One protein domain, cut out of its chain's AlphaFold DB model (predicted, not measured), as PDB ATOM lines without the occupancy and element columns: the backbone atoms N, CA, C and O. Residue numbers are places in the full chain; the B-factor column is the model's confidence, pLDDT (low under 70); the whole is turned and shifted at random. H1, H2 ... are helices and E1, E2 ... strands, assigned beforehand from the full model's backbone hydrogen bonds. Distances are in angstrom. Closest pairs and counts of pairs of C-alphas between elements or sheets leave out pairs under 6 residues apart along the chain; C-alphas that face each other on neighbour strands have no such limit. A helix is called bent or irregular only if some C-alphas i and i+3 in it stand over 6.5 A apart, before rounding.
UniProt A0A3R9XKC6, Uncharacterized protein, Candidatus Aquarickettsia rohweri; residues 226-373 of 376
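Overview. This is residues 226 to 373 of the 376 residues of an uncharacterized protein of Candidatus Aquarickettsia rohweri (UniProt A0A3R9XKC6). One strongly twisted sheet of six strands makes a bent wall, with H1 and H2 over one face and no named helix on the other, in two layers; H3 only grazes it. The 148 printed residues hold three named helices, then six named strands, class mixed, in the antiparallel order E1 E6 E2 E3 E4 E5. E2 E3 E4 E5 form a meander, each strand the antiparallel neighbour of the one before. The whole is compact, radius of gyration of the C-alphas 15.0 A, spans 40 by 37 by 32 A.

Arrangement. Start at H1, residues 235 to 243, close but not clearly touching H2, residues 260 to 269: the closest C-alphas, Leu 237 and Thr 260, are 6.9 A apart. H3, residues 279 to 285, only just touches H2, with 3 pairs of C-alphas within 8 A, the closest Tyr 266 and Gln 279 at 5.7 A. Every O i to N i+4 pair is within hydrogen-bond range in H1 and H2; in H3 1 of 3 is, beside 2 of 4 O i to N i+3 pairs. Look next at edge strand E1, residues 286 to 289, and E6, residues 365 to 372: N 287 and O 371 are 2.8 A apart. E6 is antiparallel to E2, residues 300 to 306, with N 302 and O 368 at 2.8 A. E2 forms a hairpin with E3, residues 320 to 333, with N 303 and O 324 at 2.8 A. E3, which bends by 100 degrees at residue 330, forms a hairpin with E4, residues 336 to 343, with N 338 and O 330 at 2.8 A. E4 and E5, residues 351 to 358, form another, with N 343 and O 351 at 2.7 A. H1 has a height over the sheet of 8.0 A.

Along the chain. Find C-alpha 235 at (131.412, 80.806, 124.730), where H1 begins; H2 runs 14.1 A from first to last C-alpha. E3 runs 27.4 A to C-alpha 333 at (128.718, 66.734, 148.677). E6 runs 22.3 A and ends at C-alpha 372, (141.973, 65.719, 131.942).

Size, cuts and confidence. The C-alphas farthest apart, Ser 273 and Pro 347, are 44.6 A apart. The printed part has no cut; the links H1 to H2 and E2 to E3 are long. The mean pLDDT of the printed part is 71.4, with 61 residues under 70, among them 308 to 320 and 340 to 355.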
ATOM      1  N   TYR A 226     127.288  86.064 115.959       32.47
ATOM      2  CA  TYR A 226     126.498  86.843 116.935       32.47
ATOM      3  C   TYR A 226     124.973  86.739 116.709       32.47
ATOM      4  O   TYR A 226     124.206  86.580 117.656       32.47
ATOM      5  N   LYS A 227     124.523  86.719 115.444       33.81
ATOM      6  CA  LYS A 227     123.101  86.535 115.093       33.81
ATOM      7  C   LYS A 227     122.602  85.103 115.336       33.81
ATOM      8  O   LYS A 227     121.428  84.931 115.644       33.81
ATOM      9  N   LEU A 228     123.480  84.099 115.262       32.97
ATOM     10  CA  LEU A 228     123.189  82.706 115.640       32.97
ATOM     11  C   LEU A 228     123.293  82.452 117.163       32.97
ATOM     12  O   LEU A 228     122.739  81.473 117.656       32.97
ATOM     13  N   LYS A 229     123.982  83.332 117.903       36.47
ATOM     14  CA  LYS A 229     124.360  83.187 119.324       36.47
ATOM     15  C   LYS A 229     123.377  83.781 120.333       36.47
ATOM     16  O   LYS A 229     123.571  83.591 121.525       36.47
ATOM     17  N   LYS A 230     122.289  84.427 119.892       32.03
ATOM     18  CA  LYS A 230     121.241  84.990 120.774       32.03
ATOM     19  C   LYS A 230     120.550  83.945 121.684       32.03
ATOM     20  O   LYS A 230     119.718  84.314 122.499       32.03
ATOM     21  N   PHE A 231     120.893  82.663 121.532       31.22
ATOM     22  CA  PHE A 231     120.349  81.521 122.267       31.22
ATOM     23  C   PHE A 231     121.418  80.534 122.778       31.22
ATOM     24  O   PHE A 231     121.076  79.384 123.031       31.22
ATOM     25  N   ARG A 232     122.714  80.892 122.850       35.81
ATOM     26  CA  ARG A 232     123.757  79.887 123.136       35.81
ATOM     27  C   ARG A 232     124.816  80.348 124.137       35.81
ATOM     28  O   ARG A 232     125.670  81.159 123.790       35.81
ATOM     29  N   ASP A 233     124.839  79.709 125.305       42.44
ATOM     30  CA  ASP A 233     125.895  79.781 126.334       42.44
ATOM     31  C   ASP A 233     127.219  79.092 125.891       42.44
ATOM     32  O   ASP A 233     127.991  78.565 126.684       42.44
ATOM     33  N   GLU A 234     127.513  79.054 124.584       48.28
ATOM     34  CA  GLU A 234     128.594  78.254 123.973       48.28
ATOM     35  C   GLU A 234     129.979  78.942 123.986       48.28
ATOM     36  O   GLU A 234     130.961  78.386 123.490       48.28
ATOM     37  N   ASP A 235     130.109  80.132 124.576       53.38
ATOM     38  CA  ASP A 235     131.412  80.806 124.730       53.38
ATOM     39  C   ASP A 235     132.224  80.246 125.918       53.38
ATOM     40  O   ASP A 235     133.461  80.238 125.900       53.38
ATOM     41  N   CYS A 236     131.536  79.645 126.888       61.41
ATOM     42  CA  CYS A 236     132.118  78.864 127.979       61.41
ATOM     43  C   CYS A 236     132.907  77.675 127.415       61.41
ATOM     44  O   CYS A 236     134.019  77.390 127.846       61.41
ATOM     45  N   LEU A 237     132.386  77.049 126.355       70.62
ATOM     46  CA  LEU A 237     133.014  75.920 125.672       70.62
ATOM     47  C   LEU A 237     134.314  76.293 124.981       70.62
ATOM     48  O   LEU A 237     135.312  75.599 125.141       70.62
ATOM     49  N   THR A 238     134.318  77.406 124.250       63.78
ATOM     50  CA  THR A 238     135.544  77.887 123.600       63.78
ATOM     51  C   THR A 238     136.608  78.237 124.646       63.78
ATOM     52  O   THR A 238     137.789  77.975 124.431       63.78
ATOM     53  N   SER A 239     136.194  78.773 125.800       58.41
ATOM     54  CA  SER A 239     137.094  79.047 126.926       58.41
ATOM     55  C   SER A 239     137.699  77.760 127.494       58.41
ATOM     56  O   SER A 239     138.915  77.675 127.624       58.41
ATOM     57  N   ILE A 240     136.889  76.720 127.723       64.62
ATOM     58  CA  ILE A 240     137.392  75.418 128.184       64.62
ATOM     59  C   ILE A 240     138.331  74.772 127.163       64.62
ATOM     60  O   ILE A 240     139.401  74.307 127.548       64.62
ATOM     61  N   LEU A 241     137.995  74.791 125.868       65.94
ATOM     62  CA  LEU A 241     138.875  74.258 124.820       65.94
ATOM     63  C   LEU A 241     140.243  74.949 124.800       65.94
ATOM     64  O   LEU A 241     141.253  74.292 124.559       65.94
ATOM     65  N   LYS A 242     140.286  76.256 125.079       58.81
ATOM     66  CA  LYS A 242     141.537  77.007 125.241       58.81
ATOM     67  C   LYS A 242     142.304  76.586 126.479       58.81
ATOM     68  O   LYS A 242     143.508  76.372 126.390       58.81
ATOM     69  N   TRP A 243     141.625  76.464 127.619       55.66
ATOM     70  CA  TRP A 243     142.264  76.093 128.885       55.66
ATOM     71  C   TRP A 243     142.906  74.711 128.813       55.66
ATOM     72  O   TRP A 243     144.014  74.526 129.302       55.66
ATOM     73  N   ILE A 244     142.253  73.757 128.149       61.09
ATOM     74  CA  ILE A 244     142.793  72.401 127.987       61.09
ATOM     75  C   ILE A 244     143.753  72.269 126.792       61.09
ATOM     76  O   ILE A 244     144.289  71.187 126.569       61.09
ATOM     77  N   GLY A 245     143.966  73.340 126.015       56.28
ATOM     78  CA  GLY A 245     144.844  73.344 124.838       56.28
ATOM     79  C   GLY A 245     144.300  72.579 123.626       56.28
ATOM     80  O   GLY A 245     145.065  72.221 122.737       56.28
ATOM     81  N   ALA A 246     142.994  72.310 123.584       67.06
ATOM     82  CA  ALA A 246     142.356  71.577 122.495       67.06
ATOM     83  C   ALA A 246     142.021  72.450 121.282       67.06
ATOM     84  O   ALA A 246     141.872  71.906 120.195       67.06
ATOM     85  N   GLU A 247     141.887  73.777 121.438       68.19
ATOM     86  CA  GLU A 247     141.465  74.686 120.354       68.19
ATOM     87  C   GLU A 247     142.344  74.572 119.095       68.19
ATOM     88  O   GLU A 247     141.815  74.607 117.987       68.19
ATOM     89  N   GLU A 248     143.658  74.395 119.263       67.62
ATOM     90  CA  GLU A 248     144.639  74.336 118.166       67.62
ATOM     91  C   GLU A 248     144.439  73.122 117.241       67.62
ATOM     92  O   GLU A 248     144.786  73.178 116.062       67.62
ATOM     93  N   ASP A 249     143.833  72.050 117.758       75.50
ATOM     94  CA  ASP A 249     143.552  70.815 117.022       75.50
ATOM     95  C   ASP A 249     142.228  70.879 116.232       75.50
ATOM     96  O   ASP A 249     141.920  69.966 115.457       75.50
ATOM     97  N   PHE A 250     141.423  71.935 116.409       72.56
ATOM     98  CA  PHE A 250     140.214  72.150 115.616       72.56
ATOM     99  C   PHE A 250     140.523  72.929 114.339       72.56
ATOM    100  O   PHE A 250     141.199  73.955 114.353       72.56
ATOM    101  N   ASP A 251     139.910  72.512 113.229       70.81
ATOM    102  CA  ASP A 251     139.853  73.348 112.031       70.81
ATOM    103  C   ASP A 251     139.167  74.694 112.378       70.81
ATOM    104  O   ASP A 251     138.039  74.684 112.904       70.81
ATOM    105  N   PRO A 252     139.788  75.854 112.069       57.53
ATOM    106  CA  PRO A 252     139.231  77.176 112.364       57.53
ATOM    107  C   PRO A 252     137.827  77.418 111.789       57.53
ATOM    108  O   PRO A 252     137.074  78.237 112.316       57.53
ATOM    109  N   THR A 253     137.457  76.712 110.719       59.03
ATOM    110  CA  THR A 253     136.129  76.776 110.093       59.03
ATOM    111  C   THR A 253     135.088  75.918 110.815       59.03
ATOM    112  O   THR A 253     133.894  76.218 110.753       59.03
ATOM    113  N   ILE A 254     135.522  74.892 111.554       64.69
ATOM    114  CA  ILE A 254     134.652  73.949 112.269       64.69
ATOM    115  C   ILE A 254     134.442  74.372 113.724       64.69
ATOM    116  O   ILE A 254     133.326  74.233 114.229       64.69
ATOM    117  N   LEU A 255     135.457  74.942 114.378       63.94
ATOM    118  CA  LEU A 255     135.375  75.468 115.747       63.94
ATOM    119  C   LEU A 255     134.144  76.383 115.994       63.94
ATOM    120  O   LEU A 255     133.514  76.261 117.041       63.94
ATOM    121  N   PRO A 256     133.702  77.247 115.052       61.22
ATOM    122  CA  PRO A 256     132.425  77.970 115.128       61.22
ATOM    123  C   PRO A 256     131.161  77.161 115.315       61.22
ATOM    124  O   PRO A 256     130.196  77.703 115.847       61.22
ATOM    125  N   SER A 257     131.154  75.925 114.840       66.44
ATOM    126  CA  SER A 257     130.001  75.033 114.910       66.44
ATOM    127  C   SER A 257     130.056  74.075 116.096       66.44
ATOM    128  O   SER A 257     129.073  73.379 116.335       66.44
ATOM    129  N   PHE A 258     131.184  74.030 116.812       73.88
ATOM    130  CA  PHE A 258     131.375  73.139 117.946       73.88
ATOM    131  C   PHE A 258     130.553  73.608 119.149       73.88
ATOM    132  O   PHE A 258     130.597  74.778 119.525       73.88
ATOM    133  N   SER A 259     129.791  72.690 119.738       80.25
ATOM    134  CA  SER A 259     128.789  73.001 120.759       80.25
ATOM    135  C   SER A 259     128.829  72.048 121.950       80.25
ATOM    136  O   SER A 259     129.440  70.979 121.904       80.25
ATOM    137  N   THR A 260     128.110  72.387 123.024       84.75
ATOM    138  CA  THR A 260     127.963  71.487 124.181       84.75
ATOM    139  C   THR A 260     127.203  70.205 123.810       84.75
ATOM    140  O   THR A 260     127.352  69.191 124.482       84.75
ATOM    141  N   LEU A 261     126.445  70.201 122.703       84.12
ATOM    142  CA  LEU A 261     125.852  68.987 122.126       84.12
ATOM    143  C   LEU A 261     126.915  68.051 121.528       84.12
ATOM    144  O   LEU A 261     126.758  66.832 121.551       84.12
ATOM    145  N   ASP A 262     128.000  68.589 120.977       86.69
ATOM    146  CA  ASP A 262     129.096  67.763 120.471       86.69
ATOM    147  C   ASP A 262     129.902  67.136 121.615       86.69
ATOM    148  O   ASP A 262     130.320  65.983 121.497       86.69
ATOM    149  N   ILE A 263     130.036  67.847 122.741       89.31
ATOM    150  CA  ILE A 263     130.562  67.301 124.002       89.31
ATOM    151  C   ILE A 263     129.681  66.158 124.510       89.31
ATOM    152  O   ILE A 263     130.200  65.115 124.898       89.31
ATOM    153  N   GLU A 264     128.357  66.311 124.446       90.25
ATOM    154  CA  GLU A 264     127.424  65.240 124.800       90.25
ATOM    155  C   GLU A 264     127.571  64.018 123.897       90.25
ATOM    156  O   GLU A 264     127.726  62.902 124.387       90.25
ATOM    157  N   LYS A 265     127.608  64.216 122.576       89.12
ATOM    158  CA  LYS A 265     127.845  63.115 121.634       89.12
ATOM    159  C   LYS A 265     129.173  62.425 121.911       89.12
ATOM    160  O   LYS A 265     129.260  61.209 121.771       89.12
ATOM    161  N   TYR A 266     130.208  63.175 122.276       92.12
ATOM    162  CA  TYR A 266     131.492  62.614 122.675       92.12
ATOM    163  C   TYR A 266     131.392  61.788 123.961       92.12
ATOM    164  O   TYR A 266     131.849  60.647 123.966       92.12
ATOM    165  N   PHE A 267     130.738  62.315 124.999       91.88
ATOM    166  CA  PHE A 267     130.475  61.598 126.247       91.88
ATOM    167  C   PHE A 267     129.742  60.273 125.986       91.88
ATOM    168  O   PHE A 267     130.197  59.216 126.414       91.88
ATOM    169  N   ASP A 268     128.670  60.318 125.193       88.25
ATOM    170  CA  ASP A 268     127.846  59.151 124.873       88.25
ATOM    171  C   ASP A 268     128.562  58.139 123.962       88.25
ATOM    172  O   ASP A 268     128.268  56.948 124.018       88.25
ATOM    173  N   SER A 269     129.487  58.576 123.100       86.00
ATOM    174  CA  SER A 269     130.163  57.706 122.117       86.00
ATOM    175  C   SER A 269     131.516  57.155 122.565       86.00
ATOM    176  O   SER A 269     132.080  56.314 121.869       86.00
ATOM    177  N   TYR A 270     132.041  57.583 123.716       82.62
ATOM    178  CA  TYR A 270     133.434  57.339 124.101       82.62
ATOM    179  C   TYR A 270     133.864  55.865 124.050       82.62
ATOM    180  O   TYR A 270     134.939  55.566 123.532       82.62
ATOM    181  N   ASN A 271     132.995  54.954 124.500       78.06
ATOM    182  CA  ASN A 271     133.220  53.500 124.479       78.06
ATOM    183  C   ASN A 271     132.353  52.756 123.445       78.06
ATOM    184  O   ASN A 271     132.272  51.529 123.474       78.06
ATOM    185  N   ASN A 272     131.688  53.478 122.543       78.19
ATOM    186  CA  ASN A 272     130.820  52.888 121.530       78.19
ATOM    187  C   ASN A 272     131.560  52.686 120.202       78.19
ATOM    188  O   ASN A 272     132.517  53.386 119.877       78.19
ATOM    189  N   SER A 273     131.084  51.729 119.400       73.06
ATOM    190  CA  SER A 273     131.638  51.455 118.067       73.06
ATOM    191  C   SER A 273     131.445  52.624 117.096       73.06
ATOM    192  O   SER A 273     132.274  52.847 116.215       73.06
ATOM    193  N   GLN A 274     130.363  53.388 117.262       81.88
ATOM    194  CA  GLN A 274     130.087  54.581 116.475       81.88
ATOM    195  C   GLN A 274     130.675  55.815 117.159       81.88
ATOM    196  O   GLN A 274     130.120  56.321 118.136       81.88
ATOM    197  N   LYS A 275     131.783  56.313 116.608       84.44
ATOM    198  CA  LYS A 275     132.469  57.494 117.129       84.44
ATOM    199  C   LYS A 275     131.702  58.789 116.862       84.44
ATOM    200  O   LYS A 275     131.115  58.964 115.791       84.44
ATOM    201  N   SER A 276     131.769  59.738 117.796       86.88
ATOM    202  CA  SER A 276     131.340  61.118 117.524       86.88
ATOM    203  C   SER A 276     132.316  61.837 116.588       86.88
ATOM    204  O   SER A 276     133.498  61.503 116.510       86.88
ATOM    205  N   LYS A 277     131.822  62.883 115.910       85.12
ATOM    206  CA  LYS A 277     132.594  63.698 114.955       85.12
ATOM    207  C   LYS A 277     133.923  64.215 115.526       85.12
ATOM    208  O   LYS A 277     134.886  64.335 114.780       85.12
ATOM    209  N   PHE A 278     133.965  64.526 116.821       87.75
ATOM    210  CA  PHE A 278     135.115  65.154 117.479       87.75
ATOM    211  C   PHE A 278     135.853  64.220 118.445       87.75
ATOM    212  O   PHE A 278     136.706  64.673 119.204       87.75
ATOM    213  N   GLN A 279     135.553  62.918 118.421       90.19
ATOM    214  CA  GLN A 279     136.116  61.962 119.373       90.19
ATOM    215  C   GLN A 279     137.638  61.898 119.326       90.19
ATOM    216  O   GLN A 279     138.275  61.890 120.375       90.19
ATOM    217  N   ASP A 280     138.228  61.884 118.132       88.38
ATOM    218  CA  ASP A 280     139.679  61.759 117.981       88.38
ATOM    219  C   ASP A 280     140.431  63.010 118.472       88.38
ATOM    220  O   ASP A 280     141.579  62.897 118.888       88.38
ATOM    221  N   ILE A 281     139.784  64.183 118.488       88.12
ATOM    222  CA  ILE A 281     140.344  65.406 119.083       88.12
ATOM    223  C   ILE A 281     140.160  65.356 120.601       88.12
ATOM    224  O   ILE A 281     141.134  65.332 121.346       88.12
ATOM    225  N   LEU A 282     138.913  65.269 121.076       88.88
ATOM    226  CA  LEU A 282     138.590  65.379 122.502       88.88
ATOM    227  C   LEU A 282     139.231  64.263 123.334       88.88
ATOM    228  O   LEU A 282     139.720  64.516 124.431       88.88
ATOM    229  N   SER A 283     139.330  63.043 122.798       90.88
ATOM    230  CA  SER A 283     139.974  61.920 123.491       90.88
ATOM    231  C   SER A 283     141.472  62.089 123.733       90.88
ATOM    232  O   SER A 283     142.024  61.298 124.497       90.88
ATOM    233  N   LYS A 284     142.142  63.085 123.138       85.88
ATOM    234  CA  LYS A 284     143.525  63.439 123.491       85.88
ATOM    235  C   LYS A 284     143.605  64.243 124.788       85.88
ATOM    236  O   LYS A 284     144.589  64.116 125.503       85.88
ATOM    237  N   TYR A 285     142.574  65.025 125.099       82.75
ATOM    238  CA  TYR A 285     142.604  66.023 126.171       82.75
ATOM    239  C   TYR A 285     141.759  65.635 127.381       82.75
ATOM    240  O   TYR A 285     142.120  65.963 128.509       82.75
ATOM    241  N   MET A 286     140.654  64.926 127.161       87.56
ATOM    242  CA  MET A 286     139.664  64.612 128.186       87.56
ATOM    243  C   MET A 286     139.240  63.136 128.138       87.56
ATOM    244  O   MET A 286     139.388  62.454 127.120       87.56
ATOM    245  N   ILE A 287     138.762  62.623 129.271       91.88
ATOM    246  CA  ILE A 287     138.209  61.275 129.454       91.88
ATOM    247  C   ILE A 287     136.869  61.422 130.176       91.88
ATOM    248  O   ILE A 287     136.853  61.974 131.274       91.88
ATOM    249  N   PRO A 288     135.754  60.925 129.619       94.81
ATOM    250  CA  PRO A 288     134.474  60.903 130.311       94.81
ATOM    251  C   PRO A 288     134.535  60.160 131.642       94.81
ATOM    252  O   PRO A 288     135.045  59.043 131.731       94.81
ATOM    253  N   ILE A 289     133.959  60.783 132.660       93.56
ATOM    254  CA  ILE A 289     133.771  60.229 133.994       93.56
ATOM    255  C   ILE A 289     132.332  59.731 134.081       93.56
ATOM    256  O   ILE A 289     131.381  60.479 133.845       93.56
ATOM    257  N   SER A 290     132.173  58.449 134.411       87.31
ATOM    258  CA  SER A 290     130.867  57.778 134.351       87.31
ATOM    259  C   SER A 290     129.947  58.186 135.501       87.31
ATOM    260  O   SER A 290     128.732  58.247 135.320       87.31
ATOM    261  N   ASN A 291     130.515  58.489 136.672       88.38
ATOM    262  CA  ASN A 291     129.768  58.853 137.872       88.38
ATOM    263  C   ASN A 291     130.327  60.124 138.505       88.38
ATOM    264  O   ASN A 291     131.535  60.264 138.664       88.38
ATOM    265  N   PHE A 292     129.451  61.007 138.983       91.69
ATOM    266  CA  PHE A 292     129.886  62.212 139.695       91.69
ATOM    267  C   PHE A 292     130.741  61.912 140.940       91.69
ATOM    268  O   PHE A 292     131.626  62.687 141.269       91.69
ATOM    269  N   SER A 293     130.551  60.763 141.600       91.69
ATOM    270  CA  SER A 293     131.385  60.341 142.738       91.69
ATOM    271  C   SER A 293     132.868  60.155 142.402       91.69
ATOM    272  O   SER A 293     133.690  60.075 143.308       91.69
ATOM    273  N   GLU A 294     133.200  60.015 141.119       92.38
ATOM    274  CA  GLU A 294     134.571  59.884 140.625       92.38
ATOM    275  C   GLU A 294     135.162  61.234 140.191       92.38
ATOM    276  O   GLU A 294     136.375  61.322 140.000       92.38
ATOM    277  N   ALA A 295     134.326  62.269 140.054       87.75
ATOM    278  CA  ALA A 295     134.754  63.612 139.691       87.75
ATOM    279  C   ALA A 295     135.512  64.283 140.844       87.75
ATOM    280  O   ALA A 295     135.212  64.085 142.026       87.75
ATOM    281  N   LYS A 296     136.507  65.092 140.490       81.94
ATOM    282  CA  LYS A 296     137.410  65.779 141.413       81.94
ATOM    283  C   LYS A 296     137.504  67.260 141.068       81.94
ATOM    284  O   LYS A 296     137.130  67.706 139.987       81.94
ATOM    285  N   VAL A 297     138.045  68.030 142.007       76.12
ATOM    286  CA  VAL A 297     138.435  69.421 141.752       76.12
ATOM    287  C   VAL A 297     139.422  69.467 140.582       76.12
ATOM    288  O   VAL A 297     140.369  68.682 140.542       76.12
ATOM    289  N   GLY A 298     139.189  70.379 139.639       60.03
ATOM    290  CA  GLY A 298     139.953  70.521 138.398       60.03
ATOM    291  C   GLY A 298     139.379  69.755 137.200       60.03
ATOM    292  O   GLY A 298     139.750  70.067 136.068       60.03
ATOM    293  N   ASP A 299     138.456  68.813 137.415       81.38
ATOM    294  CA  ASP A 299     137.767  68.139 136.313       81.38
ATOM    295  C   ASP A 299     136.808  69.093 135.593       81.38
ATOM    296  O   ASP A 299     136.292  70.065 136.155       81.38
ATOM    297  N   ILE A 300     136.539  68.795 134.324       84.62
ATOM    298  CA  ILE A 300     135.586  69.544 133.511       84.62
ATOM    299  C   ILE A 300     134.187  68.994 133.763       84.62
ATOM    300  O   ILE A 300     133.959  67.788 133.659       84.62
ATOM    301  N   PHE A 301     133.225  69.876 134.013       91.94
ATOM    302  CA  PHE A 301     131.809  69.528 133.946       91.94
ATOM    303  C   PHE A 301     131.177  70.210 132.736       91.94
ATOM    304  O   PHE A 301     131.529  71.334 132.387       91.94
ATOM    305  N   ALA A 302     130.208  69.546 132.123       91.81
ATOM    306  CA  ALA A 302     129.309  70.132 131.146       91.81
ATOM    307  C   ALA A 302     127.873  69.739 131.484       91.81
ATOM    308  O   ALA A 302     127.634  68.680 132.065       91.81
ATOM    309  N   TYR A 303     126.898  70.540 131.073       90.88
ATOM    310  CA  TYR A 303     125.513  70.092 131.038       90.88
ATOM    311  C   TYR A 303     124.804  70.502 129.754       90.88
ATOM    312  O   TYR A 303     125.163  71.482 129.098       90.88
ATOM    313  N   ARG A 304     123.750  69.757 129.426       87.19
ATOM    314  CA  ARG A 304     122.730  70.143 128.444       87.19
ATOM    315  C   ARG A 304     121.379  70.215 129.127       87.19
ATOM    316  O   ARG A 304     121.025  69.310 129.873       87.19
ATOM    317  N   GLU A 305     120.639  71.279 128.861       85.50
ATOM    318  CA  GLU A 305     119.258  71.442 129.305       85.50
ATOM    319  C   GLU A 305     118.301  71.026 128.188       85.50
ATOM    320  O   GLU A 305     118.531  71.327 127.009       85.50
ATOM    321  N   TYR A 306     117.215  70.352 128.552       80.19
ATOM    322  CA  TYR A 306     116.177  69.929 127.616       80.19
ATOM    323  C   TYR A 306     114.809  70.431 128.042       80.19
ATOM    324  O   TYR A 306     114.516  70.574 129.228       80.19
ATOM    325  N   ASP A 307     113.956  70.648 127.047       70.88
ATOM    326  CA  ASP A 307     112.577  71.045 127.279       70.88
ATOM    327  C   ASP A 307     111.777  69.892 127.905       70.88
ATOM    328  O   ASP A 307     111.574  68.847 127.282       70.88
ATOM    329  N   ILE A 308     111.325  70.072 129.152       63.81
ATOM    330  CA  ILE A 308     110.515  69.079 129.881       63.81
ATOM    331  C   ILE A 308     109.050  69.102 129.419       63.81
ATOM    332  O   ILE A 308     108.287  68.202 129.774       63.81
ATOM    333  N   GLN A 309     108.620  70.084 128.612       56.47
ATOM    334  CA  GLN A 309     107.226  70.162 128.154       56.47
ATOM    335  C   GLN A 309     106.807  68.963 127.278       56.47
ATOM    336  O   GLN A 309     105.614  68.752 127.059       56.47
ATOM    337  N   SER A 310     107.750  68.106 126.864       45.91
ATOM    338  CA  SER A 310     107.482  66.768 126.328       45.91
ATOM    339  C   SER A 310     107.908  65.659 127.304       45.91
ATOM    340  O   SER A 310     109.014  65.147 127.204       45.91
ATOM    341  N   GLU A 311     107.016  65.267 128.218       44.06
ATOM    342  CA  GLU A 311     107.076  64.055 129.061       44.06
ATOM    343  C   GLU A 311     108.419  63.732 129.781       44.06
ATOM    344  O   GLU A 311     109.320  63.139 129.184       44.06
ATOM    345  N   PRO A 312     108.517  63.912 131.114       43.47
ATOM    346  CA  PRO A 312     109.741  63.649 131.890       43.47
ATOM    347  C   PRO A 312     110.212  62.177 131.918       43.47
ATOM    348  O   PRO A 312     111.263  61.881 132.477       43.47
ATOM    349  N   LEU A 313     109.450  61.243 131.333       45.12
ATOM    350  CA  LEU A 313     109.720  59.797 131.341       45.12
ATOM    351  C   LEU A 313     110.125  59.222 129.974       45.12
ATOM    352  O   LEU A 313     110.481  58.044 129.893       45.12
ATOM    353  N   LYS A 314     110.114  60.013 128.893       39.56
ATOM    354  CA  LYS A 314     110.568  59.544 127.577       39.56
ATOM    355  C   LYS A 314     111.995  60.015 127.327       39.56
ATOM    356  O   LYS A 314     112.247  61.197 127.150       39.56
ATOM    357  N   ARG A 315     112.918  59.055 127.197       44.94
ATOM    358  CA  ARG A 315     114.337  59.214 126.798       44.94
ATOM    359  C   ARG A 315     114.559  59.859 125.411       44.94
ATOM    360  O   ARG A 315     115.665  59.814 124.888       44.94
ATOM    361  N   ASN A 316     113.526  60.440 124.805       43.91
ATOM    362  CA  ASN A 316     113.576  61.082 123.498       43.91
ATOM    363  C   ASN A 316     113.481  62.599 123.668       43.91
ATOM    364  O   ASN A 316     112.516  63.224 123.227       43.91
ATOM    365  N   TYR A 317     114.497  63.184 124.301       50.50
ATOM    366  CA  TYR A 317     114.681  64.629 124.332       50.50
ATOM    367  C   TYR A 317     114.989  65.116 122.908       50.50
ATOM    368  O   TYR A 317     116.120  65.029 122.434       50.50
ATOM    369  N   LYS A 318     113.968  65.563 122.169       51.84
ATOM    370  CA  LYS A 318     114.135  65.975 120.763       51.84
ATOM    371  C   LYS A 318     114.835  67.324 120.609       51.84
ATOM    372  O   LYS A 318     115.465  67.553 119.579       51.84
ATOM    373  N   HIS A 319     114.732  68.203 121.607       61.38
ATOM    374  CA  HIS A 319     115.239  69.569 121.524       61.38
ATOM    375  C   HIS A 319     115.927  69.964 122.827       61.38
ATOM    376  O   HIS A 319     115.315  70.002 123.892       61.38
ATOM    377  N   SER A 320     117.224  70.235 122.731       68.75
ATOM    378  CA  SER A 320     117.984  70.805 123.832       68.75
ATOM    379  C   SER A 320     117.963  72.329 123.728       68.75
ATOM    380  O   SER A 320     118.148  72.871 122.637       68.75
ATOM    381  N   ILE A 321     117.702  72.989 124.856       71.56
ATOM    382  CA  ILE A 321     117.446  74.430 124.955       71.56
ATOM    383  C   ILE A 321     118.758  75.195 125.115       71.56
ATOM    384  O   ILE A 321     119.007  76.161 124.401       71.56
ATOM    385  N   SER A 322     119.600  74.742 126.039       75.56
ATOM    386  CA  SER A 322     120.832  75.415 126.434       75.56
ATOM    387  C   SER A 322     121.888  74.377 126.817       75.56
ATOM    388  O   SER A 322     121.639  73.163 126.835       75.56
ATOM    389  N   GLY A 323     123.097  74.838 127.101       81.19
ATOM    390  CA  GLY A 323     124.126  73.980 127.658       81.19
ATOM    391  C   GLY A 323     125.336  74.777 128.073       81.19
ATOM    392  O   GLY A 323     125.692  75.739 127.405       81.19
ATOM    393  N   HIS A 324     125.991  74.324 129.130       85.38
ATOM    394  CA  HIS A 324     127.084  75.041 129.767       85.38
ATOM    395  C   HIS A 324     128.252  74.112 130.044       85.38
ATOM    396  O   HIS A 324     128.106  72.888 130.011       85.38
ATOM    397  N   ILE A 325     129.411  74.694 130.312       85.25
ATOM    398  CA  ILE A 325     130.626  73.952 130.628       85.25
ATOM    399  C   ILE A 325     131.552  74.814 131.481       85.25
ATOM    400  O   ILE A 325     131.634  76.030 131.304       85.25
ATOM    401  N   GLY A 326     132.254  74.170 132.401       81.38
ATOM    402  CA  GLY A 326     133.197  74.815 133.297       81.38
ATOM    403  C   GLY A 326     134.113  73.805 133.977       81.38
ATOM    404  O   GLY A 326     134.193  72.644 133.579       81.38
ATOM    405  N   VAL A 327     134.791  74.261 135.023       71.50
ATOM    406  CA  VAL A 327     135.735  73.474 135.821       71.50
ATOM    407  C   VAL A 327     135.186  73.343 137.234       71.50
ATOM    408  O   VAL A 327     134.729  74.327 137.810       71.50
ATOM    409  N   ILE A 328     135.246  72.147 137.810       76.38
ATOM    410  CA  ILE A 328     134.879  71.920 139.209       76.38
ATOM    411  C   ILE A 328     135.914  72.600 140.109       76.38
ATOM    412  O   ILE A 328     137.093  72.250 140.074       76.38
ATOM    413  N   SER A 329     135.471  73.542 140.940       62.38
ATOM    414  CA  SER A 329     136.317  74.206 141.937       62.38
ATOM    415  C   SER A 329     136.215  73.558 143.313       62.38
ATOM    416  O   SER A 329     137.199  73.546 144.046       62.38
ATOM    417  N   GLU A 330     135.063  72.968 143.652       69.69
ATOM    418  CA  GLU A 330     134.859  72.273 144.926       69.69
ATOM    419  C   GLU A 330     133.796  71.174 144.807       69.69
ATOM    420  O   GLU A 330     132.761  71.363 144.171       69.69
ATOM    421  N   ILE A 331     134.013  70.034 145.468       81.62
ATOM    422  CA  ILE A 331     132.978  69.011 145.662       81.62
ATOM    423  C   ILE A 331     132.330  69.240 147.029       81.62
ATOM    424  O   ILE A 331     132.909  68.896 148.058       81.62
ATOM    425  N   VAL A 332     131.118  69.797 147.039       81.06
ATOM    426  CA  VAL A 332     130.409  70.160 148.279       81.06
ATOM    427  C   VAL A 332     129.841  68.922 148.972       81.06
ATOM    428  O   VAL A 332     129.884  68.790 150.192       81.06
ATOM    429  N   ASN A 333     129.252  68.009 148.198       88.81
ATOM    430  CA  ASN A 333     128.718  66.734 148.677       88.81
ATOM    431  C   ASN A 333     128.509  65.774 147.492       88.81
ATOM    432  O   ASN A 333     128.878  66.078 146.364       88.81
ATOM    433  N   SER A 334     127.873  64.622 147.722       90.81
ATOM    434  CA  SER A 334     127.651  63.590 146.698       90.81
ATOM    435  C   SER A 334     126.721  63.985 145.541       90.81
ATOM    436  O   SER A 334     126.524  63.184 144.629       90.81
ATOM    437  N   VAL A 335     126.113  65.175 145.564       90.81
ATOM    438  CA  VAL A 335     125.179  65.655 144.530       90.81
ATOM    439  C   VAL A 335     125.359  67.133 144.179       90.81
ATOM    440  O   VAL A 335     124.535  67.690 143.450       90.81
ATOM    441  N   SER A 336     126.367  67.810 144.725       91.06
ATOM    442  CA  SER A 336     126.572  69.246 144.529       91.06
ATOM    443  C   SER A 336     128.048  69.586 144.445       91.06
ATOM    444  O   SER A 336     128.869  69.000 145.153       91.06
ATOM    445  N   PHE A 337     128.362  70.560 143.603       81.75
ATOM    446  CA  PHE A 337     129.714  71.054 143.395       81.75
ATOM    447  C   PHE A 337     129.687  72.549 143.099       81.75
ATOM    448  O   PHE A 337     128.746  73.053 142.483       81.75
ATOM    449  N   GLU A 338     130.725  73.247 143.534       72.88
ATOM    450  CA  GLU A 338     131.013  74.585 143.039       72.88
ATOM    451  C   GLU A 338     131.824  74.475 141.751       72.88
ATOM    452  O   GLU A 338     132.613  73.540 141.555       72.88
ATOM    453  N   ASN A 339     131.611  75.426 140.853       74.12
ATOM    454  CA  ASN A 339     132.320  75.475 139.594       74.12
ATOM    455  C   ASN A 339     132.753  76.882 139.227       74.12
ATOM    456  O   ASN A 339     132.088  77.855 139.568       74.12
ATOM    457  N   ILE A 340     133.822  76.944 138.440       59.91
ATOM    458  CA  ILE A 340     134.279  78.143 137.762       59.91
ATOM    459  C   ILE A 340     133.973  77.999 136.274       59.91
ATOM    460  O   ILE A 340     134.365  77.028 135.621       59.91
ATOM    461  N   SER A 341     133.280  78.983 135.719       65.31
ATOM    462  CA  SER A 341     132.915  79.006 134.304       65.31
ATOM    463  C   SER A 341     132.848  80.433 133.782       65.31
ATOM    464  O   SER A 341     132.763  81.389 134.545       65.31
ATOM    465  N   TYR A 342     132.920  80.604 132.466       61.94
ATOM    466  CA  TYR A 342     132.588  81.893 131.862       61.94
ATOM    467  C   TYR A 342     131.066  82.053 131.861       61.94
ATOM    468  O   TYR A 342     130.384  81.100 131.530       61.94
ATOM    469  N   SER A 343     130.510  83.213 132.189       58.47
ATOM    470  CA  SER A 343     129.072  83.488 132.120       58.47
ATOM    471  C   SER A 343     128.796  84.776 131.351       58.47
ATOM    472  O   SER A 343     129.647  85.661 131.250       58.47
ATOM    473  N   ARG A 344     127.594  84.852 130.775       51.66
ATOM    474  CA  ARG A 344     127.048  86.019 130.066       51.66
ATOM    475  C   ARG A 344     125.635  86.361 130.530       51.66
ATOM    476  O   ARG A 344     124.814  86.822 129.735       51.66
ATOM    477  N   HIS A 345     125.325  86.114 131.800       47.72
ATOM    478  CA  HIS A 345     124.067  86.547 132.403       47.72
ATOM    479  C   HIS A 345     124.045  88.074 132.542       47.72
ATOM    480  O   HIS A 345     124.253  88.618 133.614       47.72
ATOM    481  N   ILE A 346     123.818  88.793 131.443       34.12
ATOM    482  CA  ILE A 346     123.736  90.258 131.425       34.12
ATOM    483  C   ILE A 346     122.368  90.690 131.983       34.12
ATOM    484  O   ILE A 346     121.345  90.167 131.529       34.12
ATOM    485  N   PRO A 347     122.310  91.675 132.906       30.86
ATOM    486  CA  PRO A 347     123.395  92.569 133.343       30.86
ATOM    487  C   PRO A 347     124.209  92.086 134.553       30.86
ATOM    488  O   PRO A 347     125.085  92.808 135.016       30.86
ATOM    489  N   GLU A 348     123.878  90.925 135.107       33.50
ATOM    490  CA  GLU A 348     124.390  90.428 136.385       33.50
ATOM    491  C   GLU A 348     125.899  90.145 136.325       33.50
ATOM    492  O   GLU A 348     126.631  90.654 137.169       33.50
ATOM    493  N   VAL A 349     126.371  89.408 135.309       38.03
ATOM    494  CA  VAL A 349     127.794  89.170 135.016       38.03
ATOM    495  C   VAL A 349     128.033  88.895 133.520       38.03
ATOM    496  O   VAL A 349     127.346  88.084 132.897       38.03
ATOM    497  N   GLU A 350     129.094  89.492 132.965       42.94
ATOM    498  CA  GLU A 350     129.828  88.969 131.807       42.94
ATOM    499  C   GLU A 350     131.294  88.733 132.200       42.94
ATOM    500  O   GLU A 350     132.006  89.680 132.531       42.94
ATOM    501  N   GLY A 351     131.749  87.477 132.188       48.09
ATOM    502  CA  GLY A 351     133.100  87.121 132.623       48.09
ATOM    503  C   GLY A 351     133.168  85.801 133.385       48.09
ATOM    504  O   GLY A 351     132.251  84.989 133.334       48.09
ATOM    505  N   LEU A 352     134.277  85.572 134.084       49.25
ATOM    506  CA  LEU A 352     134.462  84.378 134.906       49.25
ATOM    507  C   LEU A 352     133.594  84.462 136.174       49.25
ATOM    508  O   LEU A 352     133.672  85.447 136.903       49.25
ATOM    509  N   VAL A 353     132.802  83.429 136.451       49.94
ATOM    510  CA  VAL A 353     131.936  83.322 137.633       49.94
ATOM    511  C   VAL A 353     132.219  82.054 138.418       49.94
ATOM    512  O   VAL A 353     132.630  81.046 137.842       49.94
ATOM    513  N   SER A 354     131.932  82.109 139.720       56.75
ATOM    514  CA  SER A 354     131.723  80.922 140.545       56.75
ATOM    515  C   SER A 354     130.226  80.679 140.724       56.75
ATOM    516  O   SER A 354     129.476  81.619 141.002       56.75
ATOM    517  N   SER A 355     129.774  79.437 140.560       69.94
ATOM    518  CA  SER A 355     128.388  79.053 140.830       69.94
ATOM    519  C   SER A 355     128.284  77.675 141.477       69.94
ATOM    520  O   SER A 355     129.140  76.808 141.302       69.94
ATOM    521  N   LEU A 356     127.215  77.471 142.247       77.69
ATOM    522  CA  LEU A 356     126.887  76.186 142.856       77.69
ATOM    523  C   LEU A 356     125.922  75.428 141.944       77.69
ATOM    524  O   LEU A 356     124.820  75.903 141.672       77.69
ATOM    525  N   GLU A 357     126.304  74.225 141.530       86.81
ATOM    526  CA  GLU A 357     125.436  73.315 140.790       86.81
ATOM    527  C   GLU A 357     124.973  72.164 141.686       86.81
ATOM    528  O   GLU A 357     125.700  71.654 142.544       86.81
ATOM    529  N   ASN A 358     123.727  71.741 141.474       88.56
ATOM    530  CA  ASN A 358     123.129  70.612 142.174       88.56
ATOM    531  C   ASN A 358     122.463  69.674 141.166       88.56
ATOM    532  O   ASN A 358     121.526  70.045 140.453       88.56
ATOM    533  N   LEU A 359     122.934  68.428 141.154       88.94
ATOM    534  CA  LEU A 359     122.511  67.391 140.214       88.94
ATOM    535  C   LEU A 359     121.035  67.012 140.349       88.94
ATOM    536  O   LEU A 359     120.430  66.535 139.394       88.94
ATOM    537  N   LYS A 360     120.448  67.208 141.533       85.38
ATOM    538  CA  LYS A 360     119.055  66.856 141.831       85.38
ATOM    539  C   LYS A 360     118.088  68.021 141.644       85.38
ATOM    540  O   LYS A 360     116.911  67.778 141.397       85.38
ATOM    541  N   SER A 361     118.562  69.261 141.754       81.50
ATOM    542  CA  SER A 361     117.710  70.453 141.645       81.50
ATOM    543  C   SER A 361     117.197  70.701 140.225       81.50
ATOM    544  O   SER A 361     116.148  71.317 140.055       81.50
ATOM    545  N   TYR A 362     117.908  70.202 139.211       78.31
ATOM    546  CA  TYR A 362     117.626  70.487 137.804       78.31
ATOM    547  C   TYR A 362     117.457  69.193 136.993       78.31
ATOM    548  O   TYR A 362     118.359  68.808 136.253       78.31
ATOM    549  N   PRO A 363     116.302  68.507 137.094       74.69
ATOM    550  CA  PRO A 363     116.071  67.226 136.418       74.69
ATOM    551  C   PRO A 363     116.057  67.320 134.880       74.69
ATOM    552  O   PRO A 363     116.116  66.296 134.206       74.69
ATOM    553  N   HIS A 364     115.984  68.529 134.314       77.62
ATOM    554  CA  HIS A 364     116.144  68.787 132.877       77.62
ATOM    555  C   HIS A 364     117.594  68.860 132.410       77.62
ATOM    556  O   HIS A 364     117.827  68.913 131.203       77.62
ATOM    557  N   LYS A 365     118.564  68.924 133.327       87.19
ATOM    558  CA  LYS A 365     119.979  68.996 132.976       87.19
ATOM    559  C   LYS A 365     120.565  67.585 132.905       87.19
ATOM    560  O   LYS A 365     120.562  66.848 133.889       87.19
ATOM    561  N   LYS A 366     121.133  67.221 131.755       89.00
ATOM    562  CA  LYS A 366     122.056  66.086 131.633       89.00
ATOM    563  C   LYS A 366     123.457  66.583 131.950       89.00
ATOM    564  O   LYS A 366     124.055  67.268 131.122       89.00
ATOM    565  N   TYR A 367     123.954  66.254 133.136       92.38
ATOM    566  CA  TYR A 367     125.331  66.543 133.529       92.38
ATOM    567  C   TYR A 367     126.294  65.499 132.970       92.38
ATOM    568  O   TYR A 367     125.979  64.313 132.893       92.38
ATOM    569  N   MET A 368     127.475  65.966 132.598       94.81
ATOM    570  CA  MET A 368     128.577  65.198 132.042       94.81
ATOM    571  C   MET A 368     129.858  65.664 132.722       94.81
ATOM    572  O   MET A 368     130.045  66.860 132.938       94.81
ATOM    573  N   PHE A 369     130.740  64.727 133.038       95.00
ATOM    574  CA  PHE A 369     131.978  64.999 133.756       95.00
ATOM    575  C   PHE A 369     133.154  64.418 132.992       95.00
ATOM    576  O   PHE A 369     133.009  63.388 132.331       95.00
ATOM    577  N   PHE A 370     134.308  65.074 133.064       93.06
ATOM    578  CA  PHE A 370     135.487  64.660 132.322       93.06
ATOM    579  C   PHE A 370     136.776  64.943 133.086       93.06
ATOM    580  O   PHE A 370     137.029  66.077 133.487       93.06
ATOM    581  N   GLY A 371     137.620  63.921 133.196       85.25
ATOM    582  CA  GLY A 371     138.987  64.055 133.686       85.25
ATOM    583  C   GLY A 371     139.922  64.502 132.569       85.25
ATOM    584  O   GLY A 371     139.700  64.175 131.401       85.25
ATOM    585  N   LEU A 372     140.976  65.242 132.907       77.19
ATOM    586  CA  LEU A 372     141.973  65.719 131.942       77.19
ATOM    587  C   LEU A 372     143.099  64.689 131.742       77.19
ATOM    588  O   LEU A 372     143.632  64.152 132.710       77.19
ATOM    589  N   LYS A 373     143.496  64.428 130.488       68.25
ATOM    590  CA  LYS A 373     144.554  63.451 130.151       68.25
ATOM    591  C   LYS A 373     145.972  63.951 130.378       68.25
ATOM    592  O   LYS A 373     146.823  63.161 130.758       68.25
TER     593      LYS A 373